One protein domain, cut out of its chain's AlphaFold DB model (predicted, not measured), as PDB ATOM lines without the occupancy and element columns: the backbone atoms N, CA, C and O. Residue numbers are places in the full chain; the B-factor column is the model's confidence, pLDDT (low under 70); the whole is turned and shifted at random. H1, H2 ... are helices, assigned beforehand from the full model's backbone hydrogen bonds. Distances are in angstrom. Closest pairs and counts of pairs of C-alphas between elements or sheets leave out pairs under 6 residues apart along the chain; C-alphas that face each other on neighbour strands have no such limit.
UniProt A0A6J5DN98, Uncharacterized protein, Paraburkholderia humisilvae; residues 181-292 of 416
ATOM      1  N   THR A 181     -22.893 -54.941  17.886       94.75
ATOM      2  CA  THR A 181     -22.099 -54.930  19.128       94.75
ATOM      3  C   THR A 181     -23.038 -54.760  20.323       94.75
ATOM      4  O   THR A 181     -24.189 -54.359  20.126       94.75
ATOM      5  N   PRO A 182     -22.625 -55.077  21.565       95.12
ATOM      6  CA  PRO A 182     -23.475 -54.837  22.725       95.12
ATOM      7  C   PRO A 182     -23.897 -53.371  22.854       95.12
ATOM      8  O   PRO A 182     -23.141 -52.469  22.476       95.12
ATOM      9  N   SER A 183     -25.083 -53.136  23.424       95.69
ATOM     10  CA  SER A 183     -25.672 -51.797  23.601       95.69
ATOM     11  C   SER A 183     -24.698 -50.821  24.256       95.69
ATOM     12  O   SER A 183     -24.505 -49.719  23.747       95.69
ATOM     13  N   LYS A 184     -23.995 -51.259  25.304       93.50
ATOM     14  CA  LYS A 184     -22.946 -50.487  25.980       93.50
ATOM     15  C   LYS A 184     -21.909 -49.906  25.020       93.50
ATOM     16  O   LYS A 184     -21.519 -48.751  25.152       93.50
ATOM     17  N   TRP A 185     -21.448 -50.696  24.050       93.56
ATOM     18  CA  TRP A 185     -20.403 -50.284  23.109       93.56
ATOM     19  C   TRP A 185     -20.932 -49.374  22.014       93.56
ATOM     20  O   TRP A 185     -20.227 -48.446  21.623       93.56
ATOM     21  N   TRP A 186     -22.175 -49.576  21.579       96.25
ATOM     22  CA  TRP A 186     -22.854 -48.608  20.723       96.25
ATOM     23  C   TRP A 186     -22.961 -47.249  21.406       96.25
ATOM     24  O   TRP A 186     -22.490 -46.248  20.873       96.25
ATOM     25  N   VAL A 187     -23.540 -47.224  22.606       95.94
ATOM     26  CA  VAL A 187     -23.790 -45.992  23.357       95.94
ATOM     27  C   VAL A 187     -22.487 -45.290  23.710       95.94
ATOM     28  O   VAL A 187     -22.347 -44.100  23.442       95.94
ATOM     29  N   ARG A 188     -21.504 -46.023  24.242       93.56
ATOM     30  CA  ARG A 188     -20.193 -45.460  24.575       93.56
ATOM     31  C   ARG A 188     -19.519 -44.841  23.353       93.56
ATOM     32  O   ARG A 188     -19.008 -43.732  23.461       93.56
ATOM     33  N   SER A 189     -19.553 -45.526  22.209       94.19
ATOM     34  CA  SER A 189     -18.956 -45.011  20.975       94.19
ATOM     35  C   SER A 189     -19.680 -43.746  20.505       94.19
ATOM     36  O   SER A 189     -19.029 -42.725  20.297       94.19
ATOM     37  N   ILE A 190     -21.020 -43.758  20.446       95.62
ATOM     38  CA  ILE A 190     -21.836 -42.591  20.055       95.62
ATOM     39  C   ILE A 190     -21.538 -41.380  20.934       95.62
ATOM     40  O   ILE A 190     -21.304 -40.292  20.417       95.62
ATOM     41  N   ILE A 191     -21.537 -41.557  22.254       93.81
ATOM     42  CA  ILE A 191     -21.366 -40.444  23.189       93.81
ATOM     43  C   ILE A 191     -19.932 -39.906  23.147       93.81
ATOM     44  O   ILE A 191     -19.736 -38.696  23.195       93.81
ATOM     45  N   SER A 192     -18.932 -40.774  23.008       89.88
ATOM     46  CA  SER A 192     -17.527 -40.352  22.952       89.88
ATOM     47  C   SER A 192     -17.157 -39.541  21.703       89.88
ATOM     48  O   SER A 192     -16.213 -38.756  21.755       89.88
ATOM     49  N   ALA A 193     -17.911 -39.696  20.608       90.88
ATOM     50  CA  ALA A 193     -17.733 -38.919  19.382       90.88
ATOM     51  C   ALA A 193     -18.319 -37.494  19.498       90.88
ATOM     52  O   ALA A 193     -18.151 -36.660  18.609       90.88
ATOM     53  N   LEU A 194     -19.030 -37.191  20.592       91.25
ATOM     54  CA  LEU A 194     -19.557 -35.857  20.889       91.25
ATOM     55  C   LEU A 194     -18.496 -34.986  21.589       91.25
ATOM     56  O   LEU A 194     -17.492 -35.499  22.083       91.25
ATOM     57  N   PRO A 195     -18.694 -33.659  21.690       88.94
ATOM     58  CA  PRO A 195     -17.839 -32.805  22.516       88.94
ATOM     59  C   PRO A 195     -17.789 -33.275  23.980       88.94
ATOM     60  O   PRO A 195     -18.807 -33.692  24.530       88.94
ATOM     61  N   LEU A 196     -16.627 -33.155  24.632       86.38
ATOM     62  CA  LEU A 196     -16.377 -33.689  25.983       86.38
ATOM     63  C   LEU A 196     -17.380 -33.188  27.038       86.38
ATOM     64  O   LEU A 196     -17.804 -33.940  27.911       86.38
ATOM     65  N   GLU A 197     -17.773 -31.919  26.955       89.00
ATOM     66  CA  GLU A 197     -18.776 -31.328  27.847       89.00
ATOM     67  C   GLU A 197     -20.139 -32.010  27.700       89.00
ATOM     68  O   GLU A 197     -20.818 -32.270  28.691       89.00
ATOM     69  N   LEU A 198     -20.526 -32.329  26.463       91.81
ATOM     70  CA  LEU A 198     -21.781 -33.008  26.172       91.81
ATOM     71  C   LEU A 198     -21.716 -34.483  26.577       91.81
ATOM     72  O   LEU A 198     -22.671 -34.985  27.160       91.81
ATOM     73  N   GLU A 199     -20.588 -35.153  26.335       90.75
ATOM     74  CA  GLU A 199     -20.342 -36.512  26.828       90.75
ATOM     75  C   GLU A 199     -20.557 -36.602  28.344       90.75
ATOM     76  O   GLU A 199     -21.355 -37.425  28.793       90.75
ATOM     77  N   ARG A 200     -19.905 -35.725  29.122       90.12
ATOM     78  CA  ARG A 200     -20.037 -35.704  30.587       90.12
ATOM     79  C   ARG A 200     -21.477 -35.445  31.015       90.12
ATOM     80  O   ARG A 200     -22.020 -36.218  31.790       90.12
ATOM     81  N   LYS A 201     -22.142 -34.444  30.427       92.12
ATOM     82  CA  LYS A 201     -23.558 -34.152  30.714       92.12
ATOM     83  C   LYS A 201     -24.473 -35.362  30.487       92.12
ATOM     84  O   LYS A 201     -25.347 -35.612  31.313       92.12
ATOM     85  N   LEU A 202     -24.295 -36.091  29.380       92.62
ATOM     86  CA  LEU A 202     -25.105 -37.269  29.033       92.62
ATOM     87  C   LEU A 202     -24.825 -38.481  29.933       92.62
ATOM     88  O   LEU A 202     -25.692 -39.343  30.092       92.62
ATOM     89  N   GLN A 203     -23.616 -38.572  30.488       91.19
ATOM     90  CA  GLN A 203     -23.261 -39.577  31.490       91.19
ATOM     91  C   GLN A 203     -23.850 -39.203  32.856       91.19
ATOM     92  O   GLN A 203     -24.565 -40.007  33.449       91.19
ATOM     93  N   ASP A 204     -23.624 -37.970  33.308       90.94
ATOM     94  CA  ASP A 204     -24.007 -37.480  34.636       90.94
ATOM     95  C   ASP A 204     -25.526 -37.431  34.834       90.94
ATOM     96  O   ASP A 204     -26.025 -37.697  35.926       90.94
ATOM     97  N   ASN A 205     -26.287 -37.115  33.780       90.31
ATOM     98  CA  ASN A 205     -27.747 -37.086  33.848       90.31
ATOM     99  C   ASN A 205     -28.405 -38.470  33.662       90.31
ATOM    100  O   ASN A 205     -29.632 -38.555  33.670       90.31
ATOM    101  N   GLY A 206     -27.617 -39.534  33.455       91.00
ATOM    102  CA  GLY A 206     -28.102 -40.903  33.261       91.00
ATOM    103  C   GLY A 206     -28.732 -41.189  31.892       91.00
ATOM    104  O   GLY A 206     -29.245 -42.288  31.674       91.00
ATOM    105  N   TRP A 207     -28.692 -40.254  30.935       94.00
ATOM    106  CA  TRP A 207     -29.261 -40.467  29.599       94.00
ATOM    107  C   TRP A 207     -28.531 -41.582  28.846       94.00
ATOM    108  O   TRP A 207     -29.173 -42.420  28.213       94.00
ATOM    109  N   ALA A 208     -27.200 -41.641  28.967       94.38
ATOM    110  CA  ALA A 208     -26.375 -42.713  28.413       94.38
ATOM    111  C   ALA A 208     -26.844 -44.099  28.884       94.38
ATOM    112  O   ALA A 208     -27.097 -44.991  28.075       94.38
ATOM    113  N   GLN A 209     -27.021 -44.253  30.197       94.62
ATOM    114  CA  GLN A 209     -27.489 -45.494  30.813       94.62
ATOM    115  C   GLN A 209     -28.913 -45.837  30.358       94.62
ATOM    116  O   GLN A 209     -29.200 -46.988  30.034       94.62
ATOM    117  N   GLY A 210     -29.792 -44.834  30.266       94.38
ATOM    118  CA  GLY A 210     -31.151 -45.003  29.754       94.38
ATOM    119  C   GLY A 210     -31.185 -45.480  28.300       94.38
ATOM    120  O   GLY A 210     -31.973 -46.365  27.964       94.38
ATOM    121  N   LEU A 211     -30.309 -44.945  27.442       95.94
ATOM    122  CA  LEU A 211     -30.163 -45.395  26.058       95.94
ATOM    123  C   LEU A 211     -29.643 -46.832  25.981       95.94
ATOM    124  O   LEU A 211     -30.170 -47.622  25.200       95.94
ATOM    125  N   GLU A 212     -28.644 -47.179  26.792       96.12
ATOM    126  CA  GLU A 212     -28.076 -48.528  26.835       96.12
ATOM    127  C   GLU A 212     -29.139 -49.573  27.193       96.12
ATOM    128  O   GLU A 212     -29.297 -50.562  26.467       96.12
ATOM    129  N   LEU A 213     -29.898 -49.318  28.267       95.25
ATOM    130  CA  LEU A 213     -30.996 -50.177  28.710       95.25
ATOM    131  C   LEU A 213     -32.079 -50.285  27.634       95.25
ATOM    132  O   LEU A 213     -32.456 -51.379  27.219       95.25
ATOM    133  N   SER A 214     -32.560 -49.138  27.150       95.69
ATOM    134  CA  SER A 214     -33.660 -49.073  26.189       95.69
ATOM    135  C   SER A 214     -33.327 -49.780  24.874       95.69
ATOM    136  O   SER A 214     -34.183 -50.478  24.326       95.69
ATOM    137  N   ALA A 215     -32.093 -49.635  24.382       97.06
ATOM    138  CA  ALA A 215     -31.627 -50.286  23.162       97.06
ATOM    139  C   ALA A 215     -31.508 -51.805  23.335       97.06
ATOM    140  O   ALA A 215     -31.918 -52.553  22.444       97.06
ATOM    141  N   HIS A 216     -30.993 -52.267  24.480       96.25
ATOM    142  CA  HIS A 216     -30.930 -53.694  24.797       96.25
ATOM    143  C   HIS A 216     -32.333 -54.316  24.868       96.25
ATOM    144  O   HIS A 216     -32.593 -55.332  24.225       96.25
ATOM    145  N   GLU A 217     -33.266 -53.672  25.573       95.88
ATOM    146  CA  GLU A 217     -34.659 -54.120  25.682       95.88
ATOM    147  C   GLU A 217     -35.396 -54.113  24.340       95.88
ATOM    148  O   GLU A 217     -36.147 -55.039  24.024       95.88
ATOM    149  N   ASN A 218     -35.155 -53.100  23.503       96.75
ATOM    150  CA  ASN A 218     -35.716 -53.049  22.155       96.75
ATOM    151  C   ASN A 218     -35.247 -54.252  21.321       96.75
ATOM    152  O   ASN A 218     -36.068 -54.924  20.700       96.75
ATOM    153  N   ALA A 219     -33.951 -54.576  21.354       96.06
ATOM    154  CA  ALA A 219     -33.424 -55.750  20.666       96.06
ATOM    155  C   ALA A 219     -33.978 -57.059  21.254       96.06
ATOM    156  O   ALA A 219     -34.377 -57.952  20.505       96.06
ATOM    157  N   ARG A 220     -34.067 -57.162  22.587       95.12
ATOM    158  CA  ARG A 220     -34.605 -58.334  23.291       95.12
ATOM    159  C   ARG A 220     -36.060 -58.611  22.923       95.12
ATOM    160  O   ARG A 220     -36.385 -59.730  22.536       95.12
ATOM    161  N   SER A 221     -36.918 -57.593  22.979       93.62
ATOM    162  CA  SER A 221     -38.346 -57.702  22.634       93.62
ATOM    163  C   SER A 221     -38.586 -58.101  21.172       93.62
ATOM    164  O   SER A 221     -39.607 -58.706  20.855       93.62
ATOM    165  N   ARG A 222     -37.627 -57.810  20.286       93.75
ATOM    166  CA  ARG A 222     -37.654 -58.171  18.861       93.75
ATOM    167  C   ARG A 222     -36.919 -59.475  18.539       93.75
ATOM    168  O   ARG A 222     -36.862 -59.843  17.369       93.75
ATOM    169  N   LEU A 223     -36.366 -60.166  19.541       92.06
ATOM    170  CA  LEU A 223     -35.545 -61.373  19.377       92.06
ATOM    171  C   LEU A 223     -34.296 -61.142  18.497       92.06
ATOM    172  O   LEU A 223     -33.915 -61.997  17.701       92.06
ATOM    173  N   GLN A 224     -33.659 -59.976  18.635       91.38
ATOM    174  CA  GLN A 224     -32.481 -59.540  17.865       91.38
ATOM    175  C   GLN A 224     -31.203 -59.478  18.718       91.38
ATOM    176  O   GLN A 224     -30.344 -58.625  18.498       91.38
ATOM    177  N   LEU A 225     -31.095 -60.351  19.720       91.44
ATOM    178  CA  LEU A 225     -29.871 -60.535  20.499       91.44
ATOM    179  C   LEU A 225     -29.035 -61.654  19.874       91.44
ATOM    180  O   LEU A 225     -29.523 -62.770  19.692       91.44
ATOM    181  N   PHE A 226     -27.773 -61.359  19.574       85.94
ATOM    182  CA  PHE A 226     -26.824 -62.302  18.982       85.94
ATOM    183  C   PHE A 226     -25.597 -62.485  19.882       85.94
ATOM    184  O   PHE A 226     -25.258 -61.608  20.671       85.94
ATOM    185  N   GLY A 227     -24.872 -63.594  19.725       82.81
ATOM    186  CA  GLY A 227     -23.610 -63.830  20.436       82.81
ATOM    187  C   GLY A 227     -23.762 -64.567  21.770       82.81
ATOM    188  O   GLY A 227     -24.700 -65.333  21.971       82.81
ATOM    189  N   THR A 228     -22.767 -64.406  22.643       79.94
ATOM    190  CA  THR A 228     -22.712 -65.018  23.983       79.94
ATOM    191  C   THR A 228     -23.319 -64.079  25.021       79.94
ATOM    192  O   THR A 228     -23.415 -62.884  24.760       79.94
ATOM    193  N   GLU A 229     -23.662 -64.572  26.214       77.38
ATOM    194  CA  GLU A 229     -24.200 -63.724  27.296       77.38
ATOM    195  C   GLU A 229     -23.278 -62.527  27.601       77.38
ATOM    196  O   GLU A 229     -23.732 -61.383  27.617       77.38
ATOM    197  N   ASP A 230     -21.963 -62.757  27.675       76.38
ATOM    198  CA  ASP A 230     -20.961 -61.707  27.940       76.38
ATOM    199  C   ASP A 230     -20.727 -60.736  26.764       76.38
ATOM    200  O   ASP A 230     -20.036 -59.719  26.895       76.38
ATOM    201  N   PHE A 231     -21.271 -61.049  25.586       86.50
ATOM    202  CA  PHE A 231     -21.150 -60.238  24.375       86.50
ATOM    203  C   PHE A 231     -22.451 -60.287  23.564       86.50
ATOM    204  O   PHE A 231     -22.452 -60.631  22.380       86.50
ATOM    205  N   ALA A 232     -23.565 -59.956  24.225       91.31
ATOM    206  CA  ALA A 232     -24.891 -59.919  23.619       91.31
ATOM    207  C   ALA A 232     -24.996 -58.737  22.640       91.31
ATOM    208  O   ALA A 232     -25.308 -57.606  23.019       91.31
ATOM    209  N   ALA A 233     -24.659 -58.993  21.379       93.56
ATOM    210  CA  ALA A 233     -24.634 -58.007  20.316       93.56
ATOM    211  C   ALA A 233     -26.050 -57.653  19.855       93.56
ATOM    212  O   ALA A 233     -26.905 -58.530  19.707       93.56
ATOM    213  N   ILE A 234     -26.272 -56.361  19.606       95.94
ATOM    214  CA  ILE A 234     -27.523 -55.823  19.074       95.94
ATOM    215  C   ILE A 234     -27.266 -55.059  17.771       95.94
ATOM    216  O   ILE A 234     -26.197 -54.446  17.615       95.94
ATOM    217  N   PRO A 235     -28.250 -55.029  16.857       95.12
ATOM    218  CA  PRO A 235     -28.157 -54.215  15.661       95.12
ATOM    219  C   PRO A 235     -28.291 -52.730  15.990       95.12
ATOM    220  O   PRO A 235     -29.042 -52.327  16.885       95.12
ATOM    221  N   PHE A 236     -27.641 -51.883  15.188       96.31
ATOM    222  CA  PHE A 236     -27.748 -50.423  15.323       96.31
ATOM    223  C   PHE A 236     -29.194 -49.913  15.246       96.31
ATOM    224  O   PHE A 236     -29.535 -48.898  15.849       96.31
ATOM    225  N   TYR A 237     -30.071 -50.630  14.539       95.19
ATOM    226  CA  TYR A 237     -31.486 -50.281  14.459       95.19
ATOM    227  C   TYR A 237     -32.135 -50.125  15.848       95.19
ATOM    228  O   TYR A 237     -32.840 -49.143  16.067       95.19
ATOM    229  N   SER A 238     -31.852 -51.022  16.798       96.62
ATOM    230  CA  SER A 238     -32.410 -50.942  18.155       96.62
ATOM    231  C   SER A 238     -31.894 -49.730  18.928       96.62
ATOM    232  O   SER A 238     -32.634 -49.128  19.701       96.62
ATOM    233  N   VAL A 239     -30.650 -49.317  18.670       97.06
ATOM    234  CA  VAL A 239     -30.057 -48.097  19.240       97.06
ATOM    235  C   VAL A 239     -30.719 -46.852  18.654       97.06
ATOM    236  O   VAL A 239     -31.102 -45.950  19.396       97.06
ATOM    237  N   LYS A 240     -30.907 -46.816  17.331       96.62
ATOM    238  CA  LYS A 240     -31.591 -45.722  16.629       96.62
ATOM    239  C   LYS A 240     -33.028 -45.543  17.126       96.62
ATOM    240  O   LYS A 240     -33.448 -44.410  17.363       96.62
ATOM    241  N   ASP A 241     -33.771 -46.639  17.263       95.31
ATOM    242  CA  ASP A 241     -35.169 -46.638  17.713       95.31
ATOM    243  C   ASP A 241     -35.270 -46.157  19.170       95.31
ATOM    244  O   ASP A 241     -36.023 -45.230  19.477       95.31
ATOM    245  N   ALA A 242     -34.411 -46.691  20.048       95.88
ATOM    246  CA  ALA A 242     -34.311 -46.269  21.443       95.88
ATOM    247  C   ALA A 242     -33.958 -44.786  21.591       95.88
ATOM    248  O   ALA A 242     -34.652 -44.055  22.295       95.88
ATOM    249  N   ALA A 243     -32.933 -44.303  20.889       95.31
ATOM    250  CA  ALA A 243     -32.543 -42.899  20.946       95.31
ATOM    251  C   ALA A 243     -33.646 -41.975  20.424       95.31
ATOM    252  O   ALA A 243     -33.967 -40.977  21.064       95.31
ATOM    253  N   SER A 244     -34.279 -42.334  19.302       93.31
ATOM    254  CA  SER A 244     -35.397 -41.563  18.748       93.31
ATOM    255  C   SER A 244     -36.544 -41.459  19.752       93.31
ATOM    256  O   SER A 244     -37.114 -40.379  19.911       93.31
ATOM    257  N   TYR A 245     -36.844 -42.541  20.475       93.44
ATOM    258  CA  TYR A 245     -37.865 -42.542  21.516       93.44
ATOM    259  C   TYR A 245     -37.452 -41.718  22.738       93.44
ATOM    260  O   TYR A 245     -38.235 -40.896  23.191       93.44
ATOM    261  N   LEU A 246     -36.229 -41.860  23.256       91.62
ATOM    262  CA  LEU A 246     -35.773 -41.102  24.434       91.62
ATOM    263  C   LEU A 246     -35.684 -39.592  24.176       91.62
ATOM    264  O   LEU A 246     -35.877 -38.794  25.085       91.62
ATOM    265  N   VAL A 247     -35.420 -39.191  22.933       90.38
ATOM    266  CA  VAL A 247     -35.311 -37.783  22.522       90.38
ATOM    267  C   VAL A 247     -36.677 -37.093  22.348       90.38
ATOM    268  O   VAL A 247     -36.762 -35.859  22.385       90.38
ATOM    269  N   HIS A 248     -37.748 -37.856  22.114       84.69
ATOM    270  CA  HIS A 248     -39.092 -37.321  21.830       84.69
ATOM    271  C   HIS A 248     -40.161 -37.765  22.838       84.69
ATOM    272  O   HIS A 248     -41.234 -37.170  22.900       84.69
ATOM    273  N   GLY A 249     -39.892 -38.819  23.600       77.81
ATOM    274  CA  GLY A 249     -40.834 -39.478  24.489       77.81
ATOM    275  C   GLY A 249     -40.950 -38.784  25.839       77.81
ATOM    276  O   GLY A 249     -39.986 -38.275  26.400       77.81
ATOM    277  N   THR A 250     -42.159 -38.799  26.397       83.06
ATOM    278  CA  THR A 250     -42.471 -38.222  27.718       83.06
ATOM    279  C   THR A 250     -42.478 -39.254  28.849       83.06
ATOM    280  O   THR A 250     -42.781 -38.919  29.997       83.06
ATOM    281  N   ALA A 251     -42.212 -40.515  28.519       87.50
ATOM    282  CA  ALA A 251     -42.196 -41.664  29.414       87.50
ATOM    283  C   ALA A 251     -41.134 -42.656  28.933       87.50
ATOM    284  O   ALA A 251     -40.654 -42.546  27.805       87.50
ATOM    285  N   TRP A 252     -40.777 -43.624  29.773       90.31
ATOM    286  CA  TRP A 252     -39.927 -44.729  29.345       90.31
ATOM    287  C   TRP A 252     -40.621 -45.565  28.250       90.31
ATOM    288  O   TRP A 252     -41.856 -45.583  28.184       90.31
ATOM    289  N   PRO A 253     -39.866 -46.218  27.349       90.06
ATOM    290  CA  PRO A 253     -40.457 -47.014  26.281       90.06
ATOM    291  C   PRO A 253     -41.292 -48.183  26.797       90.06
ATOM    292  O   PRO A 253     -40.902 -48.875  27.732       90.06
ATOM    293  N   ALA A 254     -42.408 -48.455  26.120       90.12
ATOM    294  CA  ALA A 254     -43.319 -49.541  26.486       90.12
ATOM    295  C   ALA A 254     -42.723 -50.948  26.289       90.12
ATOM    296  O   ALA A 254     -43.271 -51.920  26.796       90.12
ATOM    297  N   TRP A 255     -41.617 -51.068  25.547       93.44
ATOM    298  CA  TRP A 255     -40.920 -52.338  25.325       93.44
ATOM    299  C   TRP A 255     -39.938 -52.709  26.441       93.44
ATOM    300  O   TRP A 255     -39.256 -53.724  26.319       93.44
ATOM    301  N   MET A 256     -39.811 -51.901  27.498       90.25
ATOM    302  CA  MET A 256     -38.980 -52.274  28.643       90.25
ATOM    303  C   MET A 256     -39.690 -53.323  29.499       90.25
ATOM    304  O   MET A 256     -40.878 -53.190  29.791       90.25
ATOM    305  N   SER A 257     -38.963 -54.354  29.934       89.50
ATOM    306  CA  SER A 257     -39.489 -55.295  30.927       89.50
ATOM    307  C   SER A 257     -39.714 -54.633  32.287       89.50
ATOM    308  O   SER A 257     -39.232 -53.528  32.546       89.50
ATOM    309  N   GLU A 258     -40.402 -55.332  33.191       86.94
ATOM    310  CA  GLU A 258     -40.568 -54.889  34.581       86.94
ATOM    311  C   GLU A 258     -39.218 -54.703  35.294       86.94
ATOM    312  O   GLU A 258     -39.003 -53.687  35.950       86.94
ATOM    313  N   GLU A 259     -38.277 -55.630  35.098       87.44
ATOM    314  CA  GLU A 259     -36.924 -55.566  35.669       87.44
ATOM    315  C   GLU A 259     -36.139 -54.346  35.159       87.44
ATOM    316  O   GLU A 259     -35.605 -53.560  35.939       87.44
ATOM    317  N   SER A 260     -36.138 -54.118  33.846       87.81
ATOM    318  CA  SER A 260     -35.443 -52.975  33.245       87.81
ATOM    319  C   SER A 260     -36.163 -51.652  33.529       87.81
ATOM    320  O   SER A 260     -35.525 -50.606  33.606       87.81
ATOM    321  N   SER A 261     -37.474 -51.680  33.777       85.50
ATOM    322  CA  SER A 261     -38.234 -50.531  34.288       85.50
ATOM    323  C   SER A 261     -37.863 -50.191  35.730       85.50
ATOM    324  O   SER A 261     -37.793 -49.010  36.072       85.50
ATOM    325  N   PHE A 262     -37.581 -51.195  36.565       86.19
ATOM    326  CA  PHE A 262     -37.048 -50.980  37.908       86.19
ATOM    327  C   PHE A 262     -35.664 -50.326  37.854       86.19
ATOM    328  O   PHE A 262     -35.465 -49.289  38.478       86.19
ATOM    329  N   LEU A 263     -34.748 -50.841  37.031       87.62
ATOM    330  CA  LEU A 263     -33.425 -50.232  36.835       87.62
ATOM    331  C   LEU A 263     -33.522 -48.803  36.273       87.62
ATOM    332  O   LEU A 263     -32.862 -47.889  36.755       87.62
ATOM    333  N   ALA A 264     -34.402 -48.568  35.297       86.69
ATOM    334  CA  ALA A 264     -34.641 -47.227  34.766       86.69
ATOM    335  C   ALA A 264     -35.228 -46.263  35.815       86.69
ATOM    336  O   ALA A 264     -35.017 -45.053  35.724       86.69
ATOM    337  N   SER A 265     -35.930 -46.775  36.832       85.06
ATOM    338  CA  SER A 265     -36.453 -45.950  37.925       85.06
ATOM    339  C   SER A 265     -35.353 -45.347  38.807       85.06
ATOM    340  O   SER A 265     -35.580 -44.280  39.381       85.06
ATOM    341  N   GLU A 266     -34.164 -45.963  38.850       87.44
ATOM    342  CA  GLU A 266     -32.981 -45.414  39.530       87.44
ATOM    343  C   GLU A 266     -32.438 -44.170  38.811       87.44
ATOM    344  O   GLU A 266     -31.954 -43.246  39.460       87.44
ATOM    345  N   ILE A 267     -32.582 -44.109  37.482       87.38
ATOM    346  CA  ILE A 267     -32.268 -42.916  36.676       87.38
ATOM    347  C   ILE A 267     -33.340 -41.843  36.907       87.38
ATOM    348  O   ILE A 267     -33.047 -40.661  37.080       87.38
ATOM    349  N   GLY A 268     -34.608 -42.256  36.910       86.25
ATOM    350  CA  GLY A 268     -35.735 -41.393  37.225       86.25
ATOM    351  C   GLY A 268     -37.069 -41.935  36.719       86.25
ATOM    352  O   GLY A 268     -37.152 -42.859  35.915       86.25
ATOM    353  N   ARG A 269     -38.173 -41.307  37.145       83.44
ATOM    354  CA  ARG A 269     -39.535 -41.700  36.717       83.44
ATOM    355  C   ARG A 269     -39.789 -41.516  35.215       83.44
ATOM    356  O   ARG A 269     -40.761 -42.055  34.691       83.44
ATOM    357  N   LYS A 270     -38.964 -40.714  34.543       85.75
ATOM    358  CA  LYS A 270     -39.018 -40.419  33.110       85.75
ATOM    359  C   LYS A 270     -37.590 -40.350  32.558       85.75
ATOM    360  O   LYS A 270     -36.688 -40.039  33.337       85.75
ATOM    361  N   PRO A 271     -37.403 -40.568  31.245       86.94
ATOM    362  CA  PRO A 271     -36.135 -40.300  30.583       86.94
ATOM    363  C   PRO A 271     -35.624 -38.880  30.882       86.94
ATOM    364  O   PRO A 271     -36.434 -37.944  30.883       86.94
ATOM    365  N   PRO A 272     -34.312 -38.696  31.110       88.06
ATOM    366  CA  PRO A 272     -33.716 -37.373  31.256       88.06
ATOM    367  C   PRO A 272     -33.987 -36.505  30.022       88.06
ATOM    368  O   PRO A 272     -33.786 -36.946  28.888       88.06
ATOM    369  N   LEU A 273     -34.434 -35.268  30.240       85.19
ATOM    370  CA  LEU A 273     -34.646 -34.313  29.153       85.19
ATOM    371  C   LEU A 273     -33.299 -33.804  28.639       85.19
ATOM    372  O   LEU A 273     -32.436 -33.404  29.422       85.19
ATOM    373  N   LEU A 274     -33.141 -33.800  27.318       87.38
ATOM    374  CA  LEU A 274     -31.986 -33.205  26.658       87.38
ATOM    375  C   LEU A 274     -32.285 -31.762  26.261       87.38
ATOM    376  O   LEU A 274     -33.362 -31.464  25.748       87.38
ATOM    377  N   GLU A 275     -31.298 -30.888  26.448       89.94
ATOM    378  CA  GLU A 275     -31.288 -29.552  25.848       89.94
ATOM    379  C   GLU A 275     -31.321 -29.664  24.312       89.94
ATOM    380  O   GLU A 275     -30.808 -30.633  23.743       89.94
ATOM    381  N   ASP A 276     -31.886 -28.667  23.624       90.25
ATOM    382  CA  ASP A 276     -32.087 -28.713  22.166       90.25
ATOM    383  C   ASP A 276     -30.787 -28.966  21.388       90.25
ATOM    384  O   ASP A 276     -30.772 -29.735  20.425       90.25
ATOM    385  N   GLU A 277     -29.672 -28.384  21.838       91.31
ATOM    386  CA  GLU A 277     -28.359 -28.604  21.227       91.31
ATOM    387  C   GLU A 277     -27.869 -30.047  21.418       91.31
ATOM    388  O   GLU A 277     -27.420 -30.682  20.464       91.31
ATOM    389  N   ALA A 278     -28.008 -30.602  22.626       90.69
ATOM    390  CA  ALA A 278     -27.646 -31.988  22.926       90.69
ATOM    391  C   ALA A 278     -28.455 -32.969  22.067       90.69
ATOM    392  O   ALA A 278     -27.897 -33.862  21.424       90.69
ATOM    393  N   LYS A 279     -29.772 -32.744  22.003       92.75
ATOM    394  CA  LYS A 279     -30.702 -33.482  21.147       92.75
ATOM    395  C   LYS A 279     -30.269 -33.434  19.684       92.75
ATOM    396  O   LYS A 279     -30.191 -34.478  19.038       92.75
ATOM    397  N   ARG A 280     -29.973 -32.240  19.166       94.50
ATOM    398  CA  ARG A 280     -29.550 -32.045  17.778       94.50
ATOM    399  C   ARG A 280     -28.274 -32.827  17.471       94.50
ATOM    400  O   ARG A 280     -28.269 -33.600  16.520       94.50
ATOM    401  N   ARG A 281     -27.233 -32.697  18.297       94.25
ATOM    402  CA  ARG A 281     -25.933 -33.359  18.083       94.25
ATOM    403  C   ARG A 281     -26.010 -34.882  18.131       94.25
ATOM    404  O   ARG A 281     -25.465 -35.547  17.256       94.25
ATOM    405  N   VAL A 282     -26.722 -35.437  19.109       94.38
ATOM    406  CA  VAL A 282     -26.935 -36.891  19.207       94.38
ATOM    407  C   VAL A 282     -27.666 -37.411  17.967       94.38
ATOM    408  O   VAL A 282     -27.248 -38.397  17.360       94.38
ATOM    409  N   MET A 283     -28.741 -36.730  17.555       95.69
ATOM    410  CA  MET A 283     -29.522 -37.149  16.392       95.69
ATOM    411  C   MET A 283     -28.777 -36.954  15.069       95.69
ATOM    412  O   MET A 283     -28.985 -37.752  14.156       95.69
ATOM    413  N   GLU A 284     -27.895 -35.957  14.956       95.88
ATOM    414  CA  GLU A 284     -26.985 -35.792  13.814       95.88
ATOM    415  C   GLU A 284     -26.091 -37.027  13.645       95.88
ATOM    416  O   GLU A 284     -26.091 -37.628  12.571       95.88
ATOM    417  N   VAL A 285     -25.415 -37.466  14.714       96.00
ATOM    418  CA  VAL A 285     -24.549 -38.661  14.688       96.00
ATOM    419  C   VAL A 285     -25.346 -39.918  14.333       96.00
ATOM    420  O   VAL A 285     -24.944 -40.683  13.461       96.00
ATOM    421  N   ILE A 286     -26.511 -40.124  14.956       96.44
ATOM    422  CA  ILE A 286     -27.364 -41.298  14.696       96.44
ATOM    423  C   ILE A 286     -27.885 -41.315  13.258       96.44
ATOM    424  O   ILE A 286     -27.940 -42.371  12.627       96.44
ATOM    425  N   THR A 287     -28.278 -40.153  12.736       95.75
ATOM    426  CA  THR A 287     -28.753 -40.029  11.356       95.75
ATOM    427  C   THR A 287     -27.626 -40.314  10.377       95.75
ATOM    428  O   THR A 287     -27.849 -41.005   9.384       95.75
ATOM    429  N   GLU A 288     -26.418 -39.822  10.654       95.69
ATOM    430  CA  GLU A 288     -25.269 -40.080   9.795       95.69
ATOM    431  C   GLU A 288     -24.858 -41.552   9.827       95.69
ATOM    432  O   GLU A 288     -24.644 -42.135   8.772       95.69
ATOM    433  N   LEU A 289     -24.877 -42.201  10.995       95.88
ATOM    434  CA  LEU A 289     -24.684 -43.650  11.103       95.88
ATOM    435  C   LEU A 289     -25.717 -44.431  10.285       95.88
ATOM    436  O   LEU A 289     -25.355 -45.326   9.527       95.88
ATOM    437  N   ASP A 290     -27.002 -44.085  10.362       94.44
ATOM    438  CA  ASP A 290     -28.033 -44.795   9.596       94.44
ATOM    439  C   ASP A 290     -27.825 -44.695   8.074       94.44
ATOM    440  O   ASP A 290     -28.215 -45.604   7.339       94.44
ATOM    441  N   ARG A 291     -27.160 -43.632   7.596       94.19
ATOM    442  CA  ARG A 291     -26.803 -43.450   6.181       94.19
ATOM    443  C   ARG A 291     -25.634 -44.324   5.712       94.19
ATOM    444  O   ARG A 291     -25.478 -44.465   4.503       94.19
ATOM    445  N   ARG A 292     -24.843 -44.918   6.617       91.69
ATOM    446  CA  ARG A 292     -23.623 -45.705   6.315       91.69
ATOM    447  C   ARG A 292     -23.874 -47.152   5.868       91.69
ATOM    448  O   ARG A 292     -22.923 -47.903   5.674       91.69
TER     449      ARG A 292
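What this domain is: This is residues 181 to 292 of the 416 residues of an uncharacterized protein of Paraburkholderia humisilvae (UniProt A0A6J5DN98). The longest helix, H6, lies beside H4, which crosses H3 in the core; H5 lies beside H3, H1 packs on H3, H4 and H6, and H2 folds back from H1. The printed part has 112 residues with six named helices, H1 to H6 in chain order: all helix, compact, radius of gyration of the C-alphas 13.1 A, spans 34 by 34 by 21 A.

Where its parts are: H6, residues 276 to 291, is 22.4 A long, ending at C-alpha 291 (-26.803, -43.450, 6.181). H4 is residues 236 to 248, H3 207 to 221, H5 258 to 267, H2 196 to 204, and H1 183 to 192, from C-alpha 183 (-25.672, -51.797, 23.601).

How they stand to each other: H6 touches H4 at a shallow tilt of 23 degrees; C-alphas 240 and 286 are closest, 6.4 A. H4 touches H3 at a steep 54 degrees; C-alphas 215 and 239 are closest, 4.8 A. H1 and H2, a hairpin, only just touch, with 3 pairs of C-alphas within 8 A. Every O i to N i+4 pair is within hydrogen-bond range except in H5, 4 of 6.

The domain as a whole: The H3 to H4 link is long. The printed part has no cut; no printed residue is under 70 in pLDDT.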